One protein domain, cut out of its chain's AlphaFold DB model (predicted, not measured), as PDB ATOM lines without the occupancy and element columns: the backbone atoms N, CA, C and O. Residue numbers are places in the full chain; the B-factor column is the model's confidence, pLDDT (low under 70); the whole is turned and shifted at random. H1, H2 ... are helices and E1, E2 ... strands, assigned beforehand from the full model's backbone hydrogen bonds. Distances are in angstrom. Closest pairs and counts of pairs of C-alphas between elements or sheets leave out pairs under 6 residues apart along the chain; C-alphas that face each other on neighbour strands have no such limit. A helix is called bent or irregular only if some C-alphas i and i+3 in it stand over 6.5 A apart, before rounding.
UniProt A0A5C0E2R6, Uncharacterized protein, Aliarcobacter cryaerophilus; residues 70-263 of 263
ATOM      1  N   ASN A  70     132.358 120.052 147.829       56.91
ATOM      2  CA  ASN A  70     132.282 120.401 149.252       56.91
ATOM      3  C   ASN A  70     131.598 119.286 150.064       56.91
ATOM      4  O   ASN A  70     130.751 118.558 149.544       56.91
ATOM      5  N   GLY A  71     131.943 119.173 151.353       68.12
ATOM      6  CA  GLY A  71     131.493 118.076 152.219       68.12
ATOM      7  C   GLY A  71     129.971 117.915 152.309       68.12
ATOM      8  O   GLY A  71     129.482 116.794 152.199       68.12
ATOM      9  N   GLU A  72     129.220 119.013 152.446       79.88
ATOM     10  CA  GLU A  72     127.755 118.964 152.558       79.88
ATOM     11  C   GLU A  72     127.074 118.619 151.224       79.88
ATOM     12  O   GLU A  72     126.293 117.676 151.154       79.88
ATOM     13  N   THR A  73     127.444 119.283 150.129       79.31
ATOM     14  CA  THR A  73     126.908 118.958 148.799       79.31
ATOM     15  C   THR A  73     127.162 117.495 148.422       79.31
ATOM     16  O   THR A  73     126.299 116.811 147.867       79.31
ATOM     17  N   LEU A  74     128.355 116.976 148.736       80.38
ATOM     18  CA  LEU A  74     128.684 115.572 148.509       80.38
ATOM     19  C   LEU A  74     127.903 114.643 149.448       80.38
ATOM     20  O   LEU A  74     127.496 113.559 149.023       80.38
ATOM     21  N   SER A  75     127.670 115.044 150.702       83.56
ATOM     22  CA  SER A  75     126.884 114.248 151.646       83.56
ATOM     23  C   SER A  75     125.430 114.129 151.187       83.56
ATOM     24  O   SER A  75     124.915 113.014 151.142       83.56
ATOM     25  N   TRP A  76     124.809 115.214 150.714       89.12
ATOM     26  CA  TRP A  76     123.441 115.213 150.179       89.12
ATOM     27  C   TRP A  76     123.315 114.354 148.913       89.12
ATOM     28  O   TRP A  76     122.352 113.594 148.761       89.12
ATOM     29  N   LYS A  77     124.325 114.381 148.031       84.62
ATOM     30  CA  LYS A  77     124.386 113.490 146.855       84.62
ATOM     31  C   LYS A  77     124.444 112.007 147.236       84.62
ATOM     32  O   LYS A  77     123.872 111.187 146.524       84.62
ATOM     33  N   ARG A  78     125.104 111.658 148.346       88.62
ATOM     34  CA  ARG A  78     125.203 110.273 148.853       88.62
ATOM     35  C   ARG A  78     123.941 109.792 149.575       88.62
ATOM     36  O   ARG A  78     123.778 108.590 149.760       88.62
ATOM     37  N   MET A  79     123.057 110.699 149.996       92.75
ATOM     38  CA  MET A  79     121.794 110.335 150.645       92.75
ATOM     39  C   MET A  79     120.852 109.614 149.673       92.75
ATOM     40  O   MET A  79     120.844 109.895 148.474       92.75
ATOM     41  N   ASN A  80     120.011 108.728 150.210       93.81
ATOM     42  CA  ASN A  80     118.854 108.212 149.482       93.81
ATOM     43  C   ASN A  80     117.767 109.297 149.352       93.81
ATOM     44  O   ASN A  80     117.868 110.376 149.941       93.81
ATOM     45  N   TYR A  81     116.722 109.018 148.570       93.56
ATOM     46  CA  TYR A  81     115.670 109.998 148.291       93.56
ATOM     47  C   TYR A  81     114.913 110.449 149.542       93.56
ATOM     48  O   TYR A  81     114.643 111.640 149.656       93.56
ATOM     49  N   ASP A  82     114.633 109.550 150.489       93.38
ATOM     50  CA  ASP A  82     113.940 109.902 151.737       93.38
ATOM     51  C   ASP A  82     114.757 110.887 152.570       93.38
ATOM     52  O   ASP A  82     114.289 111.981 152.871       93.38
ATOM     53  N   LYS A  83     116.015 110.543 152.873       95.00
ATOM     54  CA  LYS A  83     116.894 111.397 153.682       95.00
ATOM     55  C   LYS A  83     117.116 112.747 153.018       95.00
ATOM     56  O   LYS A  83     117.027 113.772 153.682       95.00
ATOM     57  N   ARG A  84     117.368 112.756 151.708       95.25
ATOM     58  CA  ARG A  84     117.570 114.000 150.960       95.25
ATOM     59  C   ARG A  84     116.312 114.867 150.964       95.25
ATOM     60  O   ARG A  84     116.410 116.072 151.158       95.25
ATOM     61  N   SER A  85     115.141 114.254 150.795       95.75
ATOM     62  CA  SER A  85     113.858 114.949 150.848       95.75
ATOM     63  C   SER A  85     113.626 115.592 152.219       95.75
ATOM     64  O   SER A  85     113.315 116.782 152.282       95.75
ATOM     65  N   SER A  86     113.865 114.848 153.303       96.00
ATOM     66  CA  SER A  86     113.738 115.355 154.674       96.00
ATOM     67  C   SER A  86     114.715 116.483 154.982       96.00
ATOM     68  O   SER A  86     114.330 117.450 155.628       96.00
ATOM     69  N   VAL A  87     115.965 116.384 154.520       96.50
ATOM     70  CA  VAL A  87     116.971 117.430 154.751       96.50
ATOM     71  C   VAL A  87     116.608 118.715 154.005       96.50
ATOM     72  O   VAL A  87     116.641 119.772 154.619       96.50
ATOM     73  N   ILE A  88     116.166 118.638 152.743       97.06
ATOM     74  CA  ILE A  88     115.706 119.821 151.990       97.06
ATOM     75  C   ILE A  88     114.514 120.490 152.687       97.06
ATOM     76  O   ILE A  88     114.516 121.706 152.865       97.06
ATOM     77  N   VAL A  89     113.508 119.705 153.096       97.56
ATOM     78  CA  VAL A  89     112.332 120.231 153.814       97.56
ATOM     79  C   VAL A  89     112.759 120.889 155.117       97.56
ATOM     80  O   VAL A  89     112.341 122.007 155.393       97.56
ATOM     81  N   LYS A  90     113.628 120.228 155.889       96.88
ATOM     82  CA  LYS A  90     114.143 120.776 157.141       96.88
ATOM     83  C   LYS A  90     114.860 122.103 156.909       96.88
ATOM     84  O   LYS A  90     114.535 123.070 157.570       96.88
ATOM     85  N   THR A  91     115.778 122.173 155.948       96.56
ATOM     86  CA  THR A  91     116.504 123.409 155.638       96.56
ATOM     87  C   THR A  91     115.569 124.546 155.233       96.56
ATOM     88  O   THR A  91     115.789 125.682 155.638       96.56
ATOM     89  N   LEU A  92     114.531 124.262 154.444       97.12
ATOM     90  CA  LEU A  92     113.535 125.269 154.077       97.12
ATOM     91  C   LEU A  92     112.701 125.711 155.282       97.12
ATOM     92  O   LEU A  92     112.480 126.903 155.435       97.12
ATOM     93  N   ASN A  93     112.282 124.785 156.146       96.75
ATOM     94  CA  ASN A  93     111.575 125.119 157.383       96.75
ATOM     95  C   ASN A  93     112.452 125.973 158.306       96.75
ATOM     96  O   ASN A  93     112.010 127.032 158.734       96.75
ATOM     97  N   ASP A  94     113.704 125.561 158.525       95.12
ATOM     98  CA  ASP A  94     114.688 126.292 159.328       95.12
ATOM     99  C   ASP A  94     114.892 127.717 158.768       95.12
ATOM    100  O   ASP A  94     114.981 128.675 159.532       95.12
ATOM    101  N   ALA A  95     114.905 127.872 157.436       94.12
ATOM    102  CA  ALA A  95     115.014 129.165 156.753       94.12
ATOM    103  C   ALA A  95     113.725 130.007 156.777       94.12
ATOM    104  O   ALA A  95     113.791 131.217 156.602       94.12
ATOM    105  N   ILE A  96     112.553 129.397 156.968       94.81
ATOM    106  CA  ILE A  96     111.296 130.129 157.198       94.81
ATOM    107  C   ILE A  96     111.250 130.640 158.638       94.81
ATOM    108  O   ILE A  96     110.785 131.747 158.881       94.81
ATOM    109  N   THR A  97     111.730 129.834 159.587       92.88
ATOM    110  CA  THR A  97     111.741 130.166 161.019       92.88
ATOM    111  C   THR A  97     112.951 130.986 161.451       92.88
ATOM    112  O   THR A  97     113.064 131.310 162.631       92.88
ATOM    113  N   SER A  98     113.889 131.276 160.545       87.94
ATOM    114  CA  SER A  98     114.984 132.192 160.854       87.94
ATOM    115  C   SER A  98     114.424 133.585 161.126       87.94
ATOM    116  O   SER A  98     113.476 133.996 160.450       87.94
ATOM    117  N   ASP A  99     115.025 134.287 162.089       67.00
ATOM    118  CA  ASP A  99     114.582 135.602 162.557       67.00
ATOM    119  C   ASP A  99     114.180 136.526 161.383       67.00
ATOM    120  O   ASP A  99     114.892 136.624 160.381       67.00
ATOM    121  N   ASP A 100     113.014 137.167 161.514       77.50
ATOM    122  CA  ASP A 100     112.393 138.133 160.585       77.50
ATOM    123  C   ASP A 100     111.750 137.606 159.281       77.50
ATOM    124  O   ASP A 100     111.166 138.401 158.541       77.50
ATOM    125  N   VAL A 101     111.779 136.299 158.981       87.31
ATOM    126  CA  VAL A 101     111.123 135.749 157.766       87.31
ATOM    127  C   VAL A 101     109.697 135.255 158.033       87.31
ATOM    128  O   VAL A 101     108.785 135.429 157.214       87.31
ATOM    129  N   GLY A 102     109.497 134.602 159.168       92.25
ATOM    130  CA  GLY A 102     108.272 133.885 159.462       92.25
ATOM    131  C   GLY A 102     108.319 133.192 160.813       92.25
ATOM    132  O   GLY A 102     109.234 133.394 161.609       92.25
ATOM    133  N   HIS A 103     107.324 132.351 161.076       93.94
ATOM    134  CA  HIS A 103     107.217 131.633 162.341       93.94
ATOM    135  C   HIS A 103     106.630 130.230 162.172       93.94
ATOM    136  O   HIS A 103     105.975 129.904 161.177       93.94
ATOM    137  N   GLU A 104     106.862 129.392 163.183       93.94
ATOM    138  CA  GLU A 104     106.186 128.109 163.349       93.94
ATOM    139  C   GLU A 104     105.122 128.230 164.446       93.94
ATOM    140  O   GLU A 104     105.405 128.659 165.563       93.94
ATOM    141  N   GLU A 105     103.898 127.801 164.150       91.25
ATOM    142  CA  GLU A 105     102.819 127.693 165.131       91.25
ATOM    143  C   GLU A 105     102.037 126.398 164.883       91.25
ATOM    144  O   GLU A 105     101.646 126.100 163.756       91.25
ATOM    145  N   ASN A 106     101.791 125.600 165.929       87.69
ATOM    146  CA  ASN A 106     101.030 124.343 165.839       87.69
ATOM    147  C   ASN A 106     101.549 123.356 164.766       87.69
ATOM    148  O   ASN A 106     100.759 122.665 164.117       87.69
ATOM    149  N   LYS A 107     102.878 123.262 164.587       88.88
ATOM    150  CA  LYS A 107     103.535 122.454 163.535       88.88
ATOM    151  C   LYS A 107     103.150 122.876 162.111       88.88
ATOM    152  O   LYS A 107     103.107 122.046 161.201       88.88
ATOM    153  N   GLN A 108     102.783 124.139 161.934       92.12
ATOM    154  CA  GLN A 108     102.554 124.781 160.647       92.12
ATOM    155  C   GLN A 108     103.540 125.934 160.501       92.12
ATOM    156  O   GLN A 108     103.880 126.586 161.487       92.12
ATOM    157  N   TYR A 109     103.973 126.182 159.271       95.25
ATOM    158  CA  TYR A 109     104.930 127.233 158.951       95.25
ATOM    159  C   TYR A 109     104.214 128.402 158.289       95.25
ATOM    160  O   TYR A 109     103.301 128.202 157.479       95.25
ATOM    161  N   TYR A 110     104.633 129.614 158.628       96.12
ATOM    162  CA  TYR A 110     104.046 130.845 158.121       96.12
ATOM    163  C   TYR A 110     105.138 131.796 157.652       96.12
ATOM    164  O   TYR A 110     106.155 131.939 158.319       96.12
ATOM    165  N   LEU A 111     104.912 132.450 156.514       95.88
ATOM    166  CA  LEU A 111     105.690 133.609 156.081       95.88
ATOM    167  C   LEU A 111     104.962 134.877 156.508       95.88
ATOM    168  O   LEU A 111     103.776 135.034 156.193       95.88
ATOM    169  N   ASP A 112     105.671 135.774 157.181       94.50
ATOM    170  CA  ASP A 112     105.103 137.021 157.670       94.50
ATOM    171  C   ASP A 112     105.449 138.168 156.731       94.50
ATOM    172  O   ASP A 112     106.602 138.412 156.387       94.50
ATOM    173  N   PHE A 113     104.419 138.890 156.302       92.94
ATOM    174  CA  PHE A 113     104.563 140.038 155.425       92.94
ATOM    175  C   PHE A 113     103.971 141.276 156.073       92.94
ATOM    176  O   PHE A 113     102.837 141.268 156.557       92.94
ATOM    177  N   GLU A 114     104.728 142.362 156.000       90.50
ATOM    178  CA  GLU A 114     104.316 143.691 156.419       90.50
ATOM    179  C   GLU A 114     104.381 144.628 155.214       90.50
ATOM    180  O   GLU A 114     105.403 144.719 154.533       90.50
ATOM    181  N   TYR A 115     103.263 145.275 154.891       86.50
ATOM    182  CA  TYR A 115     103.185 146.184 153.752       86.50
ATOM    183  C   TYR A 115     102.152 147.285 153.980       86.50
ATOM    184  O   TYR A 115     101.164 147.116 154.695       86.50
ATOM    185  N   GLU A 116     102.354 148.425 153.320       85.56
ATOM    186  CA  GLU A 116     101.416 149.540 153.376       85.56
ATOM    187  C   GLU A 116     100.355 149.443 152.271       85.56
ATOM    188  O   GLU A 116     100.648 149.259 151.079       85.56
ATOM    189  N   GLU A 117      99.094 149.623 152.657       82.56
ATOM    190  CA  GLU A 117      97.970 149.761 151.742       82.56
ATOM    191  C   GLU A 117      97.028 150.873 152.222       82.56
ATOM    192  O   GLU A 117      96.484 150.827 153.324       82.56
ATOM    193  N   LYS A 118      96.815 151.884 151.368       84.56
ATOM    194  CA  LYS A 118      95.935 153.040 151.641       84.56
ATOM    195  C   LYS A 118      96.278 153.778 152.951       84.56
ATOM    196  O   LYS A 118      95.370 154.133 153.702       84.56
ATOM    197  N   GLY A 119      97.566 153.989 153.238       85.50
ATOM    198  CA  GLY A 119      98.006 154.684 154.454       85.50
ATOM    199  C   GLY A 119      97.920 153.843 155.730       85.50
ATOM    200  O   GLY A 119      98.055 154.382 156.825       85.50
ATOM    201  N   LYS A 120      97.640 152.536 155.618       87.38
ATOM    202  CA  LYS A 120      97.594 151.607 156.749       87.38
ATOM    203  C   LYS A 120      98.667 150.548 156.591       87.38
ATOM    204  O   LYS A 120      98.795 149.947 155.527       87.38
ATOM    205  N   ASN A 121      99.386 150.304 157.676       89.31
ATOM    206  CA  ASN A 121     100.321 149.202 157.762       89.31
ATOM    207  C   ASN A 121      99.549 147.902 158.039       89.31
ATOM    208  O   ASN A 121      98.789 147.821 159.009       89.31
ATOM    209  N   ILE A 122      99.682 146.925 157.146       90.06
ATOM    210  CA  ILE A 122      98.990 145.641 157.201       90.06
ATOM    211  C   ILE A 122     100.028 144.549 157.433       90.06
ATOM    212  O   ILE A 122     100.977 144.415 156.663       90.06
ATOM    213  N   LYS A 123      99.788 143.721 158.453       92.88
ATOM    214  CA  LYS A 123     100.538 142.487 158.697       92.88
ATOM    215  C   LYS A 123      99.702 141.283 158.268       92.88
ATOM    216  O   LYS A 123      98.508 141.214 158.575       92.88
ATOM    217  N   LYS A 124     100.310 140.355 157.532       94.38
ATOM    218  CA  LYS A 124      99.674 139.123 157.046       94.38
ATOM    219  C   LYS A 124     100.620 137.946 157.204       94.38
ATOM    220  O   LYS A 124     101.727 137.986 156.683       94.38
ATOM    221  N   SER A 125     100.118 136.878 157.813       95.62
ATOM    222  CA  SER A 125     100.817 135.598 157.913       95.62
ATOM    223  C   SER A 125     100.256 134.620 156.884       95.62
ATOM    224  O   SER A 125      99.049 134.365 156.835       95.62
ATOM    225  N   VAL A 126     101.124 134.084 156.034       96.50
ATOM    226  CA  VAL A 126     100.769 133.173 154.943       96.50
ATOM    227  C   VAL A 126     101.200 131.765 155.308       96.50
ATOM    228  O   VAL A 126     102.390 131.511 155.428       96.50
ATOM    229  N   ASN A 127     100.252 130.842 155.448       96.75
ATOM    230  CA  ASN A 127     100.539 129.434 155.673       96.75
ATOM    231  C   ASN A 127     101.298 128.837 154.481       96.75
ATOM    232  O   ASN A 127     100.892 128.983 153.321       96.75
ATOM    233  N   VAL A 128     102.383 128.137 154.793       96.38
ATOM    234  CA  VAL A 128     103.255 127.479 153.830       96.38
ATOM    235  C   VAL A 128     103.298 125.984 154.102       96.38
ATOM    236  O   VAL A 128     103.525 125.536 155.225       96.38
ATOM    237  N   VAL A 129     103.143 125.206 153.033       96.38
ATOM    238  CA  VAL A 129     103.356 123.761 153.045       96.38
ATOM    239  C   VAL A 129     104.618 123.460 152.252       96.38
ATOM    240  O   VAL A 129     104.673 123.678 151.038       96.38
ATOM    241  N   VAL A 130     105.642 122.969 152.948       96.94
ATOM    242  CA  VAL A 130     106.949 122.684 152.359       96.94
ATOM    243  C   VAL A 130     107.014 121.240 151.870       96.94
ATOM    244  O   VAL A 130     106.703 120.297 152.593       96.94
ATOM    245  N   HIS A 131     107.466 121.082 150.632       97.12
ATOM    246  CA  HIS A 131     107.671 119.816 149.940       97.12
ATOM    247  C   HIS A 131     109.089 119.756 149.386       97.12
ATOM    248  O   HIS A 131     109.777 120.774 149.281       97.12
ATOM    249  N   SER A 132     109.527 118.575 148.954       96.69
ATOM    250  CA  SER A 132     110.794 118.472 148.237       96.69
ATOM    251  C   SER A 132     110.809 117.393 147.169       96.69
ATOM    252  O   SER A 132     110.244 116.310 147.319       96.69
ATOM    253  N   ILE A 133     111.517 117.698 146.085       96.38
ATOM    254  CA  ILE A 133     111.790 116.781 144.989       96.38
ATOM    255  C   ILE A 133     113.277 116.414 145.079       96.38
ATOM    256  O   ILE A 133     114.144 117.243 144.775       96.38
ATOM    257  N   PRO A 134     113.607 115.185 145.521       94.50
ATOM    258  CA  PRO A 134     114.978 114.814 145.870       94.50
ATOM    259  C   PRO A 134     115.889 114.614 144.648       94.50
ATOM    260  O   PRO A 134     117.083 114.368 144.803       94.50
ATOM    261  N   ASP A 135     115.373 114.697 143.424       94.00
ATOM    262  CA  ASP A 135     116.159 114.558 142.197       94.00
ATOM    263  C   ASP A 135     115.536 115.381 141.054       94.00
ATOM    264  O   ASP A 135     114.708 116.256 141.285       94.00
ATOM    265  N   ALA A 136     115.945 115.143 139.810       92.50
ATOM    266  CA  ALA A 136     115.337 115.778 138.647       92.50
ATOM    267  C   ALA A 136     113.845 115.424 138.550       92.50
ATOM    268  O   ALA A 136     113.478 114.255 138.658       92.50
ATOM    269  N   LEU A 137     112.994 116.409 138.231       91.56
ATOM    270  CA  LEU A 137     111.551 116.192 138.027       91.56
ATOM    271  C   LEU A 137     111.217 115.214 136.896       91.56
ATOM    272  O   LEU A 137     110.094 114.712 136.825       91.56
ATOM    273  N   SER A 138     112.159 114.949 135.989       89.69
ATOM    274  CA  SER A 138     112.002 113.924 134.955       89.69
ATOM    275  C   SER A 138     111.931 112.510 135.541       89.69
ATOM    276  O   SER A 138     111.304 111.643 134.936       89.69
ATOM    277  N   ILE A 139     112.499 112.277 136.727       92.69
ATOM    278  CA  ILE A 139     112.499 110.976 137.398       92.69
ATOM    279  C   ILE A 139     111.163 110.787 138.122       92.69
ATOM    280  O   ILE A 139     110.857 111.508 139.074       92.69
ATOM    281  N   ALA A 140     110.377 109.794 137.692       90.12
ATOM    282  CA  ALA A 140     109.043 109.518 138.232       90.12
ATOM    283  C   ALA A 140     109.055 109.332 139.759       90.12
ATOM    284  O   ALA A 140     108.368 110.070 140.455       90.12
ATOM    285  N   ASN A 141     109.942 108.477 140.282       89.50
ATOM    286  CA  ASN A 141     110.074 108.226 141.725       89.50
ATOM    287  C   ASN A 141     110.387 109.482 142.559       89.50
ATOM    288  O   ASN A 141     110.088 109.516 143.749       89.50
ATOM    289  N   ALA A 142     111.043 110.491 141.976       90.31
ATOM    290  CA  ALA A 142     111.295 111.756 142.661       90.31
ATOM    291  C   ALA A 142     110.061 112.666 142.598       90.31
ATOM    292  O   ALA A 142     109.709 113.291 143.593       90.31
ATOM    293  N   ARG A 143     109.390 112.710 141.441       91.25
ATOM    294  CA  ARG A 143     108.202 113.535 141.190       91.25
ATOM    295  C   ARG A 143     106.970 113.065 141.973       91.25
ATOM    296  O   ARG A 143     106.255 113.893 142.527       91.25
ATOM    297  N   GLU A 144     106.734 111.759 142.053       90.44
ATOM    298  CA  GLU A 144     105.574 111.164 142.740       90.44
ATOM    299  C   GLU A 144     105.564 111.415 144.251       90.44
ATOM    300  O   GLU A 144     104.506 111.402 144.865       90.44
ATOM    301  N   ARG A 145     106.724 111.721 144.845       87.81
ATOM    302  CA  ARG A 145     106.831 112.086 146.266       87.81
ATOM    303  C   ARG A 145     106.154 113.408 146.613       87.81
ATOM    304  O   ARG A 145     105.818 113.608 147.771       87.81
ATOM    305  N   VAL A 146     105.985 114.295 145.632       90.81
ATOM    306  CA  VAL A 146     105.261 115.565 145.797       90.81
ATOM    307  C   VAL A 146     103.889 115.494 145.136       90.81
ATOM    308  O   VAL A 146     102.912 115.965 145.707       90.81
ATOM    309  N   GLY A 147     103.797 114.887 143.946       91.12
ATOM    310  CA  GLY A 147     102.534 114.781 143.218       91.12
ATOM    311  C   GLY A 147     101.912 116.157 142.963       91.12
ATOM    312  O   GLY A 147     102.593 117.062 142.483       91.12
ATOM    313  N   GLN A 148     100.624 116.300 143.284       93.44
ATOM    314  CA  GLN A 148      99.874 117.557 143.214       93.44
ATOM    315  C   GLN A 148      99.453 117.978 144.631       93.44
ATOM    316  O   GLN A 148      98.364 117.616 145.080       93.44
ATOM    317  N   PRO A 149     100.304 118.714 145.366       92.94
ATOM    318  CA  PRO A 149     100.138 118.886 146.810       92.94
ATOM    319  C   PRO A 149      98.862 119.645 147.197       92.94
ATOM    320  O   PRO A 149      98.295 119.408 148.259       92.94
ATOM    321  N   PHE A 150      98.374 120.511 146.308       93.62
ATOM    322  CA  PHE A 150      97.180 121.328 146.520       93.62
ATOM    323  C   PHE A 150      95.868 120.528 146.538       93.62
ATOM    324  O   PHE A 150      94.825 121.072 146.915       93.62
ATOM    325  N   LEU A 151      95.880 119.258 146.113       92.25
ATOM    326  CA  LEU A 151      94.698 118.392 146.170       92.25
ATOM    327  C   LEU A 151      94.300 118.062 147.614       92.25
ATOM    328  O   LEU A 151      93.123 117.835 147.878       92.25
ATOM    329  N   ASP A 152      95.251 118.088 148.551       90.81
ATOM    330  CA  ASP A 152      95.024 117.784 149.967       90.81
ATOM    331  C   ASP A 152      94.788 119.031 150.835       90.81
ATOM    332  O   ASP A 152      94.615 118.918 152.053       90.81
ATOM    333  N   ASP A 153      94.746 120.227 150.241       93.44
ATOM    334  CA  ASP A 153      94.612 121.487 150.983       93.44
ATOM    335  C   ASP A 153      93.358 121.515 151.866       93.44
ATOM    336  O   ASP A 153      93.415 121.925 153.026       93.44
ATOM    337  N   PHE A 154      92.226 121.033 151.344       92.19
ATOM    338  CA  PHE A 154      90.950 121.030 152.070       92.19
ATOM    339  C   PHE A 154      90.979 120.149 153.313       92.19
ATOM    340  O   PHE A 154      90.408 120.515 154.336       92.19
ATOM    341  N   ARG A 155      91.736 119.048 153.279       90.62
ATOM    342  CA  ARG A 155      91.912 118.153 154.431       90.62
ATOM    343  C   ARG A 155      92.686 118.821 155.562       90.62
ATOM    344  O   ARG A 155      92.555 118.436 156.722       90.62
ATOM    345  N   ASN A 156      93.505 119.817 155.233       87.38
ATOM    346  CA  ASN A 156      94.343 120.533 156.186       87.38
ATOM    347  C   ASN A 156      93.785 121.911 156.564       87.38
ATOM    348  O   ASN A 156      94.372 122.565 157.422       87.38
ATOM    349  N   TYR A 157      92.634 122.323 156.021       89.31
ATOM    350  CA  TYR A 157      92.021 123.626 156.298       89.31
ATOM    351  C   TYR A 157      91.883 123.916 157.798       89.31
ATOM    352  O   TYR A 157      92.284 124.978 158.267       89.31
ATOM    353  N   LYS A 158      91.397 122.938 158.573       87.75
ATOM    354  CA  LYS A 158      91.207 123.061 160.029       87.75
ATOM    355  C   LYS A 158      92.506 123.277 160.817       87.75
ATOM    356  O   LYS A 158      92.442 123.712 161.961       87.75
ATOM    357  N   LYS A 159      93.665 122.956 160.233       87.00
ATOM    358  CA  LYS A 159      94.986 123.150 160.855       87.00
ATOM    359  C   LYS A 159      95.544 124.553 160.611       87.00
ATOM    360  O   LYS A 159      96.456 124.963 161.319       87.00
ATOM    361  N   ILE A 160      95.022 125.271 159.616       85.12
ATOM    362  CA  ILE A 160      95.461 126.622 159.262       85.12
ATOM    363  C   ILE A 160      94.913 127.603 160.305       85.12
ATOM    364  O   ILE A 160      93.709 127.617 160.572       85.12
ATOM    365  N   ASN A 161      95.776 128.455 160.872       86.12
ATOM    366  CA  ASN A 161      95.348 129.482 161.825       86.12
ATOM    367  C   ASN A 161      94.236 130.363 161.207       86.12
ATOM    368  O   ASN A 161      94.304 130.765 160.037       86.12
ATOM    369  N   LYS A 162      93.196 130.673 161.992       84.69
ATOM    370  CA  LYS A 162      92.054 131.508 161.591       84.69
ATOM    371  C   LYS A 162      92.470 132.863 161.017       84.69
ATOM    372  O   LYS A 162      91.861 133.267 160.027       84.69
ATOM    373  N   ASP A 163      93.530 133.476 161.531       88.38
ATOM    374  CA  ASP A 163      93.982 134.807 161.098       88.38
ATOM    375  C   ASP A 163      95.003 134.769 159.946       88.38
ATOM    376  O   ASP A 163      95.287 135.788 159.316       88.38
ATOM    377  N   SER A 164      95.505 133.578 159.606       93.75
ATOM    378  CA  SER A 164      96.441 133.374 158.493       93.75
ATOM    379  C   SER A 164      95.738 133.223 157.135       93.75
ATOM    380  O   SER A 164      94.518 133.079 157.053       93.75
ATOM    381  N   ILE A 165      96.491 133.245 156.039       95.81
ATOM    382  CA  ILE A 165      95.986 133.063 154.664       95.81
ATOM    383  C   ILE A 165      96.754 131.939 153.952       95.81
ATOM    384  O   ILE A 165      97.752 131.471 154.481       95.81
ATOM    385  N   GLY A 166      96.327 131.490 152.767       93.69
ATOM    386  CA  GLY A 166      96.988 130.391 152.040       93.69
ATOM    387  C   GLY A 166      96.147 129.108 151.978       93.69
ATOM    388  O   GLY A 166      94.917 129.200 152.038       93.69
ATOM    389  N   PRO A 167      96.764 127.925 151.804       95.88
ATOM    390  CA  PRO A 167      98.190 127.623 151.815       95.88
ATOM    391  C   PRO A 167      98.895 128.000 150.507       95.88
ATOM    392  O   PRO A 167      98.273 128.215 149.463       95.88
ATOM    393  N   ILE A 168     100.220 128.066 150.584       96.81
ATOM    394  CA  ILE A 168     101.130 128.153 149.440       96.81
ATOM    395  C   ILE A 168     102.126 127.007 149.540       96.81
ATOM    396  O   ILE A 168     102.600 126.686 150.629       96.81
ATOM    397  N   HIS A 169     102.466 126.394 148.411       97.62
ATOM    398  CA  HIS A 169     103.413 125.286 148.401       97.62
ATOM    399  C   HIS A 169     104.812 125.760 148.029       97.62
ATOM    400  O   HIS A 169     105.018 126.271 146.929       97.62
ATOM    401  N   ILE A 170     105.781 125.543 148.911       97.88
ATOM    402  CA  ILE A 170     107.201 125.725 148.592       97.88
ATOM    403  C   ILE A 170     107.797 124.345 148.341       97.88
ATOM    404  O   ILE A 170     107.707 123.460 149.184       97.88
ATOM    405  N   ILE A 171     108.378 124.142 147.166       98.06
ATOM    406  CA  ILE A 171     108.865 122.853 146.686       98.06
ATOM    407  C   ILE A 171     110.372 122.967 146.457       98.06
ATOM    408  O   ILE A 171     110.824 123.490 145.436       98.06
ATOM    409  N   GLY A 172     111.159 122.463 147.404       97.62
ATOM    410  CA  GLY A 172     112.614 122.408 147.291       97.62
ATOM    411  C   GLY A 172     113.062 121.342 146.296       97.62
ATOM    412  O   GLY A 172     112.852 120.148 146.507       97.62
ATOM    413  N   CYS A 173     113.694 121.754 145.208       96.75
ATOM    414  CA  CYS A 173     114.139 120.888 144.128       96.75
ATOM    415  C   CYS A 173     115.656 120.734 144.183       96.75
ATOM    416  O   CYS A 173     116.409 121.691 143.993       96.75
ATOM    417  N   HIS A 174     116.126 119.500 144.374       94.38
ATOM    418  CA  HIS A 174     117.565 119.215 144.395       94.38
ATOM    419  C   HIS A 174     118.260 119.619 143.079       94.38
ATOM    420  O   HIS A 174     119.420 120.027 143.067       94.38
ATOM    421  N   LYS A 175     117.548 119.516 141.949       92.75
ATOM    422  CA  LYS A 175     118.009 119.930 140.615       92.75
ATOM    423  C   LYS A 175     117.134 121.057 140.061       92.75
ATOM    424  O   LYS A 175     116.159 121.470 140.677       92.75
ATOM    425  N   THR A 176     117.506 121.566 138.893       93.00
ATOM    426  CA  THR A 176     116.743 122.588 138.168       93.00
ATOM    427  C   THR A 176     115.396 122.063 137.681       93.00
ATOM    428  O   THR A 176     115.260 120.876 137.365       93.00
ATOM    429  N   VAL A 177     114.441 122.975 137.529       94.00
ATOM    430  CA  VAL A 177     113.097 122.737 137.013       94.00
ATOM    431  C   VAL A 177     112.875 123.597 135.765       94.00
ATOM    432  O   VAL A 177     113.413 124.699 135.617       94.00
ATOM    433  N   SER A 178     112.108 123.072 134.815       94.31
ATOM    434  CA  SER A 178     111.623 123.823 133.652       94.31
ATOM    435  C   SER A 178     110.180 124.275 133.857       94.31
ATOM    436  O   SER A 178     109.413 123.636 134.577       94.31
ATOM    437  N   GLU A 179     109.784 125.352 133.181       93.75
ATOM    438  CA  GLU A 179     108.412 125.875 133.243       93.75
ATOM    439  C   GLU A 179     107.369 124.824 132.861       93.75
ATOM    440  O   GLU A 179     106.315 124.741 133.487       93.75
ATOM    441  N   SER A 180     107.675 123.971 131.878       91.81
ATOM    442  CA  SER A 180     106.794 122.874 131.472       91.81
ATOM    443  C   SER A 180     106.629 121.831 132.576       91.81
ATOM    444  O   SER A 180     105.516 121.381 132.825       91.81
ATOM    445  N   GLN A 181     107.700 121.474 133.289       93.19
ATOM    446  CA  GLN A 181     107.618 120.546 134.421       93.19
ATOM    447  C   GLN A 181     106.808 121.133 135.582       93.19
ATOM    448  O   GLN A 181     105.977 120.430 136.153       93.19
ATOM    449  N   ALA A 182     107.010 122.414 135.897       93.38
ATOM    450  CA  ALA A 182     106.243 123.113 136.925       93.38
ATOM    451  C   ALA A 182     104.747 123.207 136.553       93.38
ATOM    452  O   ALA A 182     103.879 122.915 137.378       93.38
ATOM    453  N   ARG A 183     104.441 123.512 135.282       92.56
ATOM    454  CA  ARG A 183     103.074 123.499 134.730       92.56
ATOM    455  C   ARG A 183     102.426 122.123 134.828       92.56
ATOM    456  O   ARG A 183     101.263 122.024 135.199       92.56
ATOM    457  N   ASN A 184     103.173 121.064 134.522       91.12
ATOM    458  CA  ASN A 184     102.664 119.695 134.573       91.12
ATOM    459  C   ASN A 184     102.289 119.270 135.997       91.12
ATOM    460  O   ASN A 184     101.328 118.528 136.165       91.12
ATOM    461  N   ILE A 185     103.010 119.753 137.016       92.00
ATOM    462  CA  ILE A 185     102.628 119.529 138.418       92.00
ATOM    463  C   ILE A 185     101.316 120.244 138.735       92.00
ATOM    464  O   ILE A 185     100.435 119.642 139.337       92.00
ATOM    465  N   LEU A 186     101.142 121.490 138.290       91.69
ATOM    466  CA  LEU A 186      99.868 122.187 138.473       91.69
ATOM    467  C   LEU A 186      98.719 121.488 137.726       91.69
ATOM    468  O   LEU A 186      97.594 121.467 138.207       91.69
ATOM    469  N   GLY A 187      98.987 120.932 136.542       88.31
ATOM    470  CA  GLY A 187      97.979 120.282 135.702       88.31
ATOM    471  C   GLY A 187      97.007 121.253 135.019       88.31
ATOM    472  O   GLY A 187      96.079 120.808 134.349       88.31
ATOM    473  N   PHE A 188      97.225 122.566 135.154       82.25
ATOM    474  CA  PHE A 188      96.392 123.607 134.558       82.25
ATOM    475  C   PHE A 188      97.183 124.407 133.506       82.25
ATOM    476  O   PHE A 188      98.287 124.875 133.803       82.25
ATOM    477  N   PRO A 189      96.669 124.554 132.269       75.31
ATOM    478  CA  PRO A 189      97.413 125.195 131.187       75.31
ATOM    479  C   PRO A 189      97.488 126.722 131.317       75.31
ATOM    480  O   PRO A 189      98.498 127.301 130.918       75.31
ATOM    481  N   ASP A 190      96.459 127.365 131.876       83.69
ATOM    482  CA  ASP A 190      96.349 128.827 131.984       83.69
ATOM    483  C   ASP A 190      96.842 129.328 133.352       83.69
ATOM    484  O   ASP A 190      96.092 129.809 134.201       83.69
ATOM    485  N   ALA A 191      98.140 129.142 133.587       88.19
ATOM    486  CA  ALA A 191      98.808 129.548 134.815       88.19
ATOM    487  C   ALA A 191      99.880 130.604 134.546       88.19
ATOM    488  O   ALA A 191     100.639 130.518 133.577       88.19
ATOM    489  N   THR A 192      99.993 131.575 135.452       90.50
ATOM    490  CA  THR A 192     101.150 132.465 135.509       90.50
ATOM    491  C   THR A 192     102.359 131.629 135.908       90.50
ATOM    492  O   THR A 192     102.381 131.067 137.000       90.50
ATOM    493  N   ILE A 193     103.363 131.553 135.040       92.50
ATOM    494  CA  ILE A 193     104.628 130.873 135.319       92.50
ATOM    495  C   ILE A 193     105.744 131.882 135.116       92.50
ATOM    496  O   ILE A 193     105.785 132.561 134.091       92.50
ATOM    497  N   LEU A 194     106.624 131.989 136.102       92.69
ATOM    498  CA  LEU A 194     107.754 132.897 136.064       92.69
ATOM    499  C   LEU A 194     109.013 132.192 136.543       92.69
ATOM    500  O   LEU A 194     109.024 131.582 137.610       92.69
ATOM    501  N   LYS A 195     110.074 132.319 135.751       92.25
ATOM    502  CA  LYS A 195     111.419 131.856 136.071       92.25
ATOM    503  C   LYS A 195     112.276 133.030 136.551       92.25
ATOM    504  O   LYS A 195     112.366 134.035 135.854       92.25
ATOM    505  N   ASP A 196     112.946 132.870 137.687       92.50
ATOM    506  CA  ASP A 196     114.005 133.780 138.149       92.50
ATOM    507  C   ASP A 196     115.158 132.965 138.783       92.50
ATOM    508  O   ASP A 196     115.188 131.731 138.713       92.50
ATOM    509  N   SER A 197     116.138 133.641 139.375       89.25
ATOM    510  CA  SER A 197     117.330 133.089 140.034       89.25
ATOM    511  C   SER A 197     117.028 132.064 141.131       89.25
ATOM    512  O   SER A 197     117.779 131.095 141.259       89.25
ATOM    513  N   PHE A 198     115.928 132.227 141.876       93.56
ATOM    514  CA  PHE A 198     115.494 131.279 142.910       93.56
ATOM    515  C   PHE A 198     114.934 129.965 142.344       93.56
ATOM    516  O   PHE A 198     114.947 128.942 143.028       93.56
ATOM    517  N   GLY A 199     114.422 129.979 141.107       95.62
ATOM    518  CA  GLY A 199     113.693 128.865 140.506       95.62
ATOM    519  C   GLY A 199     112.432 129.320 139.773       95.62
ATOM    520  O   GLY A 199     112.510 130.204 138.922       95.62
ATOM    521  N   ILE A 200     111.286 128.681 140.030       96.69
ATOM    522  CA  ILE A 200     110.030 128.937 139.299       96.69
ATOM    523  C   ILE A 200     108.889 129.260 140.258       96.69
ATOM    524  O   ILE A 200     108.576 128.466 141.137       96.69
ATOM    525  N   TYR A 201     108.195 130.372 140.038       97.00
ATOM    526  CA  TYR A 201     106.903 130.659 140.657       97.00
ATOM    527  C   TYR A 201     105.766 130.305 139.695       97.00
ATOM    528  O   TYR A 201     105.799 130.666 138.518       97.00
ATOM    529  N   VAL A 202     104.758 129.598 140.203       95.44
ATOM    530  CA  VAL A 202     103.543 129.223 139.478       95.44
ATOM    531  C   VAL A 202     102.327 129.705 140.257       95.44
ATOM    532  O   VAL A 202     102.190 129.416 141.446       95.44
ATOM    533  N   ALA A 203     101.413 130.391 139.577       94.62
ATOM    534  CA  ALA A 203     100.143 130.814 140.143       94.62
ATOM    535  C   ALA A 203      98.988 130.580 139.172       94.62
ATOM    536  O   ALA A 203      99.031 130.997 138.017       94.62
ATOM    537  N   ASP A 204      97.929 129.958 139.672       93.19
ATOM    538  CA  ASP A 204      96.672 129.790 138.954       93.19
ATOM    539  C   ASP A 204      95.699 130.935 139.279       93.19
ATOM    540  O   ASP A 204      95.540 131.355 140.431       93.19
ATOM    541  N   ASN A 205      95.014 131.438 138.256       88.94
ATOM    542  CA  ASN A 205      94.024 132.496 138.398       88.94
ATOM    543  C   ASN A 205      92.616 131.974 138.706       88.94
ATOM    544  O   ASN A 205      91.793 132.782 139.138       88.94
ATOM    545  N   ILE A 206      92.319 130.682 138.546       90.62
ATOM    546  CA  ILE A 206      90.976 130.134 138.791       90.62
ATOM    547  C   ILE A 206      90.857 129.595 140.220       90.62
ATOM    548  O   ILE A 206      90.162 130.177 141.051       90.62
ATOM    549  N   GLN A 207      91.586 128.529 140.532       91.69
ATOM    550  CA  GLN A 207      91.617 127.838 141.824       91.69
ATOM    551  C   GLN A 207      92.522 128.534 142.849       91.69
ATOM    552  O   GLN A 207      92.548 128.135 144.019       91.69
ATOM    553  N   LYS A 208      93.247 129.581 142.422       95.19
ATOM    554  CA  LYS A 208      94.128 130.428 143.249       95.19
ATOM    555  C   LYS A 208      95.288 129.666 143.890       95.19
ATOM    556  O   LYS A 208      95.815 130.089 144.916       95.19
ATOM    557  N   ILE A 209      95.683 128.547 143.286       95.75
ATOM    558  CA  ILE A 209      96.819 127.738 143.730       95.75
ATOM    559  C   ILE A 209      98.110 128.508 143.474       95.75
ATOM    560  O   ILE A 209      98.267 129.147 142.432       95.75
ATOM    561  N   GLN A 210      99.038 128.434 144.424       96.69
ATOM    562  CA  GLN A 210     100.360 129.036 144.315       96.69
ATOM    563  C   GLN A 210     101.420 128.008 144.697       96.69
ATOM    564  O   GLN A 210     101.328 127.379 145.753       96.69
ATOM    565  N   MET A 211     102.424 127.849 143.837       97.19
ATOM    566  CA  MET A 211     103.564 126.966 144.062       97.19
ATOM    567  C   MET A 211     104.865 127.689 143.724       97.19
ATOM    568  O   MET A 211     104.952 128.393 142.721       97.19
ATOM    569  N   VAL A 212     105.887 127.491 144.546       97.56
ATOM    570  CA  VAL A 212     107.228 128.041 144.353       97.56
ATOM    571  C   VAL A 212     108.202 126.876 144.317       97.56
ATOM    572  O   VAL A 212     108.371 126.174 145.308       97.56
ATOM    573  N   PHE A 213     108.847 126.657 143.182       97.88
ATOM    574  CA  PHE A 213     109.912 125.678 143.018       97.88
ATOM    575  C   PHE A 213     111.243 126.360 143.309       97.88
ATOM    576  O   PHE A 213     111.709 127.157 142.496       97.88
ATOM    577  N   ILE A 214     111.837 126.051 144.458       97.69
ATOM    578  CA  ILE A 214     113.173 126.522 144.833       97.69
ATOM    579  C   ILE A 214     114.188 125.562 144.224       97.69
ATOM    580  O   ILE A 214     114.122 124.361 144.463       97.69
ATOM    581  N   GLU A 215     115.095 126.056 143.392       94.75
ATOM    582  CA  GLU A 215     116.003 125.205 142.625       94.75
ATOM    583  C   GLU A 215     117.380 125.053 143.245       94.75
ATOM    584  O   GLU A 215     117.858 125.913 143.976       94.75
ATOM    585  N   LYS A 216     118.069 123.975 142.845       91.50
ATOM    586  CA  LYS A 216     119.465 123.708 143.219       91.50
ATOM    587  C   LYS A 216     119.646 123.645 144.740       91.50
ATOM    588  O   LYS A 216     120.647 124.123 145.276       91.50
ATOM    589  N   CYS A 217     118.700 122.999 145.420       93.50
ATOM    590  CA  CYS A 217     118.800 122.660 146.836       93.50
ATOM    591  C   CYS A 217     119.837 121.541 147.031       93.50
ATOM    592  O   CYS A 217     119.491 120.365 147.173       93.50
ATOM    593  N   SER A 218     121.117 121.895 146.935       89.81
ATOM    594  CA  SER A 218     122.257 120.980 147.010       89.81
ATOM    595  C   SER A 218     122.933 120.961 148.375       89.81
ATOM    596  O   SER A 218     123.658 120.014 148.670       89.81
ATOM    597  N   ASP A 219     122.721 122.003 149.166       90.38
ATOM    598  CA  ASP A 219     123.266 122.207 150.500       90.38
ATOM    599  C   ASP A 219     122.391 123.211 151.261       90.38
ATOM    600  O   ASP A 219     121.468 123.817 150.699       90.38
ATOM    601  N   SER A 220     122.670 123.361 152.554       90.81
ATOM    602  CA  SER A 220     121.895 124.219 153.445       90.81
ATOM    603  C   SER A 220     121.889 125.680 152.980       90.81
ATOM    604  O   SER A 220     120.838 126.305 152.854       90.81
ATOM    605  N   THR A 221     123.070 126.190 152.633       88.38
ATOM    606  CA  THR A 221     123.290 127.594 152.276       88.38
ATOM    607  C   THR A 221     122.599 127.954 150.964       88.38
ATOM    608  O   THR A 221     121.861 128.937 150.915       88.38
ATOM    609  N   SER A 222     122.786 127.154 149.906       89.19
ATOM    610  CA  SER A 222     122.160 127.420 148.605       89.19
ATOM    611  C   SER A 222     120.632 127.403 148.692       89.19
ATOM    612  O   SER A 222     119.967 128.236 148.078       89.19
ATOM    613  N   THR A 223     120.085 126.494 149.501       93.88
ATOM    614  CA  THR A 223     118.643 126.339 149.711       93.88
ATOM    615  C   THR A 223     118.048 127.553 150.425       93.88
ATOM    616  O   THR A 223     117.073 128.125 149.935       93.88
ATOM    617  N   SER A 224     118.644 127.988 151.540       92.81
ATOM    618  CA  SER A 224     118.175 129.162 152.288       92.81
ATOM    619  C   SER A 224     118.300 130.449 151.468       92.81
ATOM    620  O   SER A 224     117.373 131.255 151.433       92.81
ATOM    621  N   MET A 225     119.409 130.629 150.742       90.81
ATOM    622  CA  MET A 225     119.606 131.807 149.892       90.81
ATOM    623  C   MET A 225     118.594 131.874 148.746       90.81
ATOM    624  O   MET A 225     118.094 132.953 148.442       90.81
ATOM    625  N   ALA A 226     118.260 130.739 148.127       93.44
ATOM    626  CA  ALA A 226     117.260 130.701 147.066       93.44
ATOM    627  C   ALA A 226     115.847 131.020 147.592       93.44
ATOM    628  O   ALA A 226     115.092 131.716 146.915       93.44
ATOM    629  N   LEU A 227     115.501 130.593 148.813       95.31
ATOM    630  CA  LEU A 227     114.262 131.030 149.465       95.31
ATOM    631  C   LEU A 227     114.254 132.549 149.693       95.31
ATOM    632  O   LEU A 227     113.281 133.211 149.338       95.31
ATOM    633  N   GLN A 228     115.345 133.116 150.217       92.44
ATOM    634  CA  GLN A 228     115.451 134.563 150.420       92.44
ATOM    635  C   GLN A 228     115.323 135.337 149.102       92.44
ATOM    636  O   GLN A 228     114.672 136.375 149.040       92.44
ATOM    637  N   GLU A 229     115.917 134.827 148.026       92.00
ATOM    638  CA  GLU A 229     115.823 135.426 146.698       92.00
ATOM    639  C   GLU A 229     114.376 135.444 146.178       92.00
ATOM    640  O   GLU A 229     113.946 136.440 145.595       92.00
ATOM    641  N   PHE A 230     113.590 134.399 146.454       95.50
ATOM    642  CA  PHE A 230     112.154 134.397 146.170       95.50
ATOM    643  C   PHE A 230     111.405 135.490 146.953       95.50
ATOM    644  O   PHE A 230     110.602 136.224 146.371       95.50
ATOM    645  N   LEU A 231     111.686 135.645 148.248       93.69
ATOM    646  CA  LEU A 231     111.055 136.681 149.075       93.69
ATOM    647  C   LEU A 231     111.432 138.090 148.597       93.69
ATOM    648  O   LEU A 231     110.562 138.940 148.404       93.69
ATOM    649  N   ASN A 232     112.712 138.315 148.303       90.94
ATOM    650  CA  ASN A 232     113.200 139.575 147.745       90.94
ATOM    651  C   ASN A 232     112.553 139.868 146.385       90.94
ATOM    652  O   ASN A 232     112.210 141.012 146.083       90.94
ATOM    653  N   TRP A 233     112.352 138.840 145.557       92.94
ATOM    654  CA  TRP A 233     111.673 138.969 144.274       92.94
ATOM    655  C   TRP A 233     110.216 139.433 144.420       92.94
ATOM    656  O   TRP A 233     109.791 140.309 143.658       92.94
ATOM    657  N   LEU A 234     109.465 138.926 145.409       92.00
ATOM    658  CA  LEU A 234     108.086 139.368 145.674       92.00
ATOM    659  C   LEU A 234     108.007 140.875 145.948       92.00
ATOM    660  O   LEU A 234     107.091 141.544 145.459       92.00
ATOM    661  N   VAL A 235     108.972 141.398 146.710       87.38
ATOM    662  CA  VAL A 235     109.068 142.823 147.052       87.38
ATOM    663  C   VAL A 235     109.503 143.635 145.832       87.38
ATOM    664  O   VAL A 235     108.793 144.551 145.415       87.38
ATOM    665  N   ARG A 236     110.616 143.250 145.191       84.56
ATOM    666  CA  ARG A 236     111.217 143.966 144.052       84.56
ATOM    667  C   ARG A 236     110.283 144.085 142.847       84.56
ATOM    668  O   ARG A 236     110.342 145.069 142.119       84.56
ATOM    669  N   THR A 237     109.433 143.089 142.608       83.06
ATOM    670  CA  THR A 237     108.517 143.079 141.452       83.06
ATOM    671  C   THR A 237     107.120 143.612 141.757       83.06
ATOM    672  O   THR A 237     106.263 143.613 140.872       83.06
ATOM    673  N   ASN A 238     106.867 144.069 142.991       80.56
ATOM    674  CA  ASN A 238     105.539 144.471 143.464       80.56
ATOM    675  C   ASN A 238     104.469 143.364 143.278       80.56
ATOM    676  O   ASN A 238     103.268 143.637 143.184       80.56
ATOM    677  N   GLU A 239     104.893 142.095 143.218       90.12
ATOM    678  CA  GLU A 239     103.996 140.941 143.093       90.12
ATOM    679  C   GLU A 239     103.432 140.515 144.456       90.12
ATOM    680  O   GLU A 239     102.387 139.862 144.504       90.12
ATOM    681  N   LEU A 240     104.040 140.966 145.563       91.81
ATOM    682  CA  LEU A 240     103.610 140.687 146.938       91.81
ATOM    683  C   LEU A 240     102.099 140.888 147.149       91.81
ATOM    684  O   LEU A 240     101.416 140.023 147.697       91.81
ATOM    685  N   ARG A 241     101.532 141.992 146.647       90.69
ATOM    686  CA  ARG A 241     100.090 142.268 146.788       90.69
ATOM    687  C   ARG A 241      99.223 141.228 146.077       90.69
ATOM    688  O   ARG A 241      98.199 140.801 146.612       90.69
ATOM    689  N   LYS A 242      99.610 140.805 144.869       92.50
ATOM    690  CA  LYS A 242      98.868 139.770 144.128       92.50
ATOM    691  C   LYS A 242      99.034 138.408 144.793       92.50
ATOM    692  O   LYS A 242      98.053 137.677 144.900       92.50
ATOM    693  N   PHE A 243     100.234 138.105 145.275       95.19
ATOM    694  CA  PHE A 243     100.549 136.894 146.024       95.19
ATOM    695  C   PHE A 243      99.663 136.741 147.273       95.19
ATOM    696  O   PHE A 243      98.985 135.721 147.432       95.19
ATOM    697  N   ILE A 244      99.558 137.794 148.091       95.44
ATOM    698  CA  ILE A 244      98.699 137.835 149.286       95.44
ATOM    699  C   ILE A 244      97.221 137.704 148.908       95.44
ATOM    700  O   ILE A 244      96.509 136.859 149.448       95.44
ATOM    701  N   LYS A 245      96.749 138.468 147.917       94.56
ATOM    702  CA  LYS A 245      95.346 138.407 147.475       94.56
ATOM    703  C   LYS A 245      94.952 137.023 146.944       94.56
ATOM    704  O   LYS A 245      93.824 136.565 147.164       94.56
ATOM    705  N   ARG A 246      95.859 136.341 146.233       95.75
ATOM    706  CA  ARG A 246      95.653 134.952 145.795       95.75
ATOM    707  C   ARG A 246      95.581 134.013 146.997       95.75
ATOM    708  O   ARG A 246      94.650 133.219 147.047       95.75
ATOM    709  N   ALA A 247      96.462 134.159 147.987       96.69
ATOM    710  CA  ALA A 247      96.461 133.339 149.201       96.69
ATOM    711  C   ALA A 247      95.179 133.517 150.038       96.69
ATOM    712  O   ALA A 247      94.601 132.538 150.509       96.69
ATOM    713  N   GLU A 248      94.676 134.747 150.163       96.25
ATOM    714  CA  GLU A 248      93.376 135.035 150.786       96.25
ATOM    715  C   GLU A 248      92.225 134.343 150.054       96.25
ATOM    716  O   GLU A 248      91.335 133.752 150.668       96.25
ATOM    717  N   SER A 249      92.239 134.417 148.724       96.56
ATOM    718  CA  SER A 249      91.207 133.799 147.891       96.56
ATOM    719  C   SER A 249      91.277 132.272 147.963       96.56
ATOM    720  O   SER A 249      90.241 131.618 148.041       96.56
ATOM    721  N   ARG A 250      92.490 131.708 147.999       96.19
ATOM    722  CA  ARG A 250      92.729 130.270 148.139       96.19
ATOM    723  C   ARG A 250      92.147 129.748 149.448       96.19
ATOM    724  O   ARG A 250      91.366 128.804 149.399       96.19
ATOM    725  N   LYS A 251      92.391 130.423 150.579       95.88
ATOM    726  CA  LYS A 251      91.808 130.044 151.878       95.88
ATOM    727  C   LYS A 251      90.280 129.953 151.826       95.88
ATOM    728  O   LYS A 251      89.710 128.991 152.330       95.88
ATOM    729  N   LYS A 252      89.615 130.918 151.177       95.38
ATOM    730  CA  LYS A 252      88.148 130.919 151.008       95.38
ATOM    731  C   LYS A 252      87.659 129.739 150.172       95.38
ATOM    732  O   LYS A 252      86.692 129.092 150.549       95.38
ATOM    733  N   ILE A 253      88.330 129.450 149.055       94.75
ATOM    734  CA  ILE A 253      87.992 128.309 148.190       94.75
ATOM    735  C   ILE A 253      88.107 127.003 148.978       94.75
ATOM    736  O   ILE A 253      87.200 126.181 148.954       94.75
ATOM    737  N   ILE A 254      89.206 126.833 149.709       95.06
ATOM    738  CA  ILE A 254      89.472 125.610 150.462       95.06
ATOM    739  C   ILE A 254      88.486 125.441 151.615       95.06
ATOM    740  O   ILE A 254      88.044 124.324 151.863       95.06
ATOM    741  N   HIS A 255      88.110 126.533 152.285       94.12
ATOM    742  CA  HIS A 255      87.073 126.509 153.309       94.12
ATOM    743  C   HIS A 255      85.765 125.924 152.769       94.12
ATOM    744  O   HIS A 255      85.245 124.983 153.357       94.12
ATOM    745  N   ILE A 256      85.294 126.432 151.624       94.56
ATOM    746  CA  ILE A 256      84.058 125.968 150.983       94.56
ATOM    747  C   ILE A 256      84.182 124.490 150.588       94.56
ATOM    748  O   ILE A 256      83.290 123.698 150.867       94.56
ATOM    749  N   ILE A 257      85.308 124.087 149.987       93.25
ATOM    750  CA  ILE A 257      85.549 122.680 149.623       93.25
ATOM    751  C   ILE A 257      85.555 121.784 150.872       93.25
ATOM    752  O   ILE A 257      85.018 120.679 150.831       93.25
ATOM    753  N   SER A 258      86.151 122.242 151.975       92.62
ATOM    754  CA  SER A 258      86.178 121.510 153.243       92.62
ATOM    755  C   SER A 258      84.773 121.318 153.811       92.62
ATOM    756  O   SER A 258      84.480 120.234 154.293       92.62
ATOM    757  N   GLU A 259      83.907 122.332 153.742       92.44
ATOM    758  CA  GLU A 259      82.518 122.230 154.211       92.44
ATOM    759  C   GLU A 259      81.682 121.273 153.354       92.44
ATOM    760  O   GLU A 259      80.889 120.507 153.892       92.44
ATOM    761  N   GLU A 260      81.873 121.277 152.032       91.56
ATOM    762  CA  GLU A 260      81.145 120.374 151.130       91.56
ATOM    763  C   GLU A 260      81.584 118.907 151.258       91.56
ATOM    764  O   GLU A 260      80.758 118.021 151.082       91.56
ATOM    765  N   ASN A 261      82.851 118.627 151.590       85.12
ATOM    766  CA  ASN A 261      83.342 117.251 151.795       85.12
ATOM    767  C   ASN A 261      83.041 116.684 153.195       85.12
ATOM    768  O   ASN A 261      83.271 115.499 153.429       85.12
ATOM    769  N   GLU A 262      82.599 117.519 154.139       75.88
ATOM    770  CA  GLU A 262      82.181 117.089 155.482       75.88
ATOM    771  C   GLU A 262      80.680 116.761 155.570       75.88
ATOM    772  O   GLU A 262      80.236 116.260 156.605       75.88
ATOM    773  N   LYS A 263      79.917 117.032 154.502       53.56
ATOM    774  CA  LYS A 263      78.525 116.595 154.324       53.56
ATOM    775  C   LYS A 263      78.465 115.166 153.791       53.56
ATOM    776  O   LYS A 263      77.539 114.446 154.223       53.56
TER     777      LYS A 263
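AT A GLANCE: This is residues 70 to 263 of the 263 residues of an uncharacterized protein of Aliarcobacter cryaerophilus (UniProt A0A5C0E2R6). A strongly twisted sheet of seven strands runs through the middle, with helices covering both its faces: H2 and H6 on one, H4 and H7 on the other. H5 packs on the E5, E6, E7 end of the sheet, while the short H1 lies beyond the sheet, farthest from the middle. The printed part has 194 residues, with seven named helices and seven named strands in the order H1 H2 E1 E2 E3 H3 H4 E4 H5 E5 E6 E7 H6 H7. The mixed sheet has the order E1 E2 E3 E4 E7 E6 E5, and the class is mixed, helices and strands. The whole is compact, with a radius of gyration of the C-alphas of 16.3 A and spans of 48 by 40 by 33 A.

IN THESE COORDINATES: H1 is residues 71 to 78, from C-alpha 71 at (131.493, 118.076, 152.219). H2 is residues 81 to 96, 22.4 A long. E1 is 102 to 105, E2 108 to 117 and E3 120 to 133, the longest strand at 39.4 A. H3 is 140 to 143, and H4, 149 to 159, is irregular: C-alphas 155 and 158 are 7.5 A apart. E4 is 165 to 173, H5 179 to 186, E5 191 to 196, E6 199 to 204 and E7 210 to 214. H6 is 220 to 236, 24.3 A. H7 is 240 to 261, 31.4 A, ending with C-alpha 261 at (83.342, 117.251, 151.795).

HOW THE PARTS SIT: E1 E2 E3 and E5 E6 E7 are meanders, each strand the antiparallel neighbour of the one before; N 103 and O 110 are 3.0 A apart, N 113 and O 124 2.9 A, N 194 and O 201 2.9 A, N 202 and O 211 2.8 A. E4 is parallel to E3, with N 129 and O 168 at 2.9 A, and to E7, with N 171 and O 212 at 2.8 A. E3, H3 H4, E4 is a strand-helix-strand unit, two parallel neighbour strands with helices between, and its crossover is right-handed. E4, H5, E5 is a split one, with E7 and E6 between its strands, also right-handed. The domain forms three layers, the sheet with helices on both of its faces: H2 and H6 lie on the same face and H4 on the opposite face, while H5 is on the sheet at a height over the sheet of 8.6 A. H2, with residues 88 to 95, touches H6 at a steep tilt of 48 degrees, the same way; their closest C-alphas, Ala 95 and Ser 224, are 5.5 A apart. H7, with residues 251 to 258, touches H4, about perpendicular at 77 degrees; the closest C-alphas, Phe 154 and Ser 258, are 4.9 A apart. H3 only grazes the sheet. H1 is close to but not clearly touching H2. In H1, H2, H5, H6 and H7 every O i to N i+4 pair is within hydrogen-bond range; in H4 2 of 7 are, beside 6 of 8 O i to N i+3 pairs, and H3 is too short for an O i to N i+4 pair.

THE WHOLE: The C-alphas of Asn 70 and Lys 263, the two farthest apart, are 54.1 A apart. The printed part has no cut and no long link. Mean pLDDT of the printed part is 91.4; residues 70 to 71, 99 and 263 are under 70.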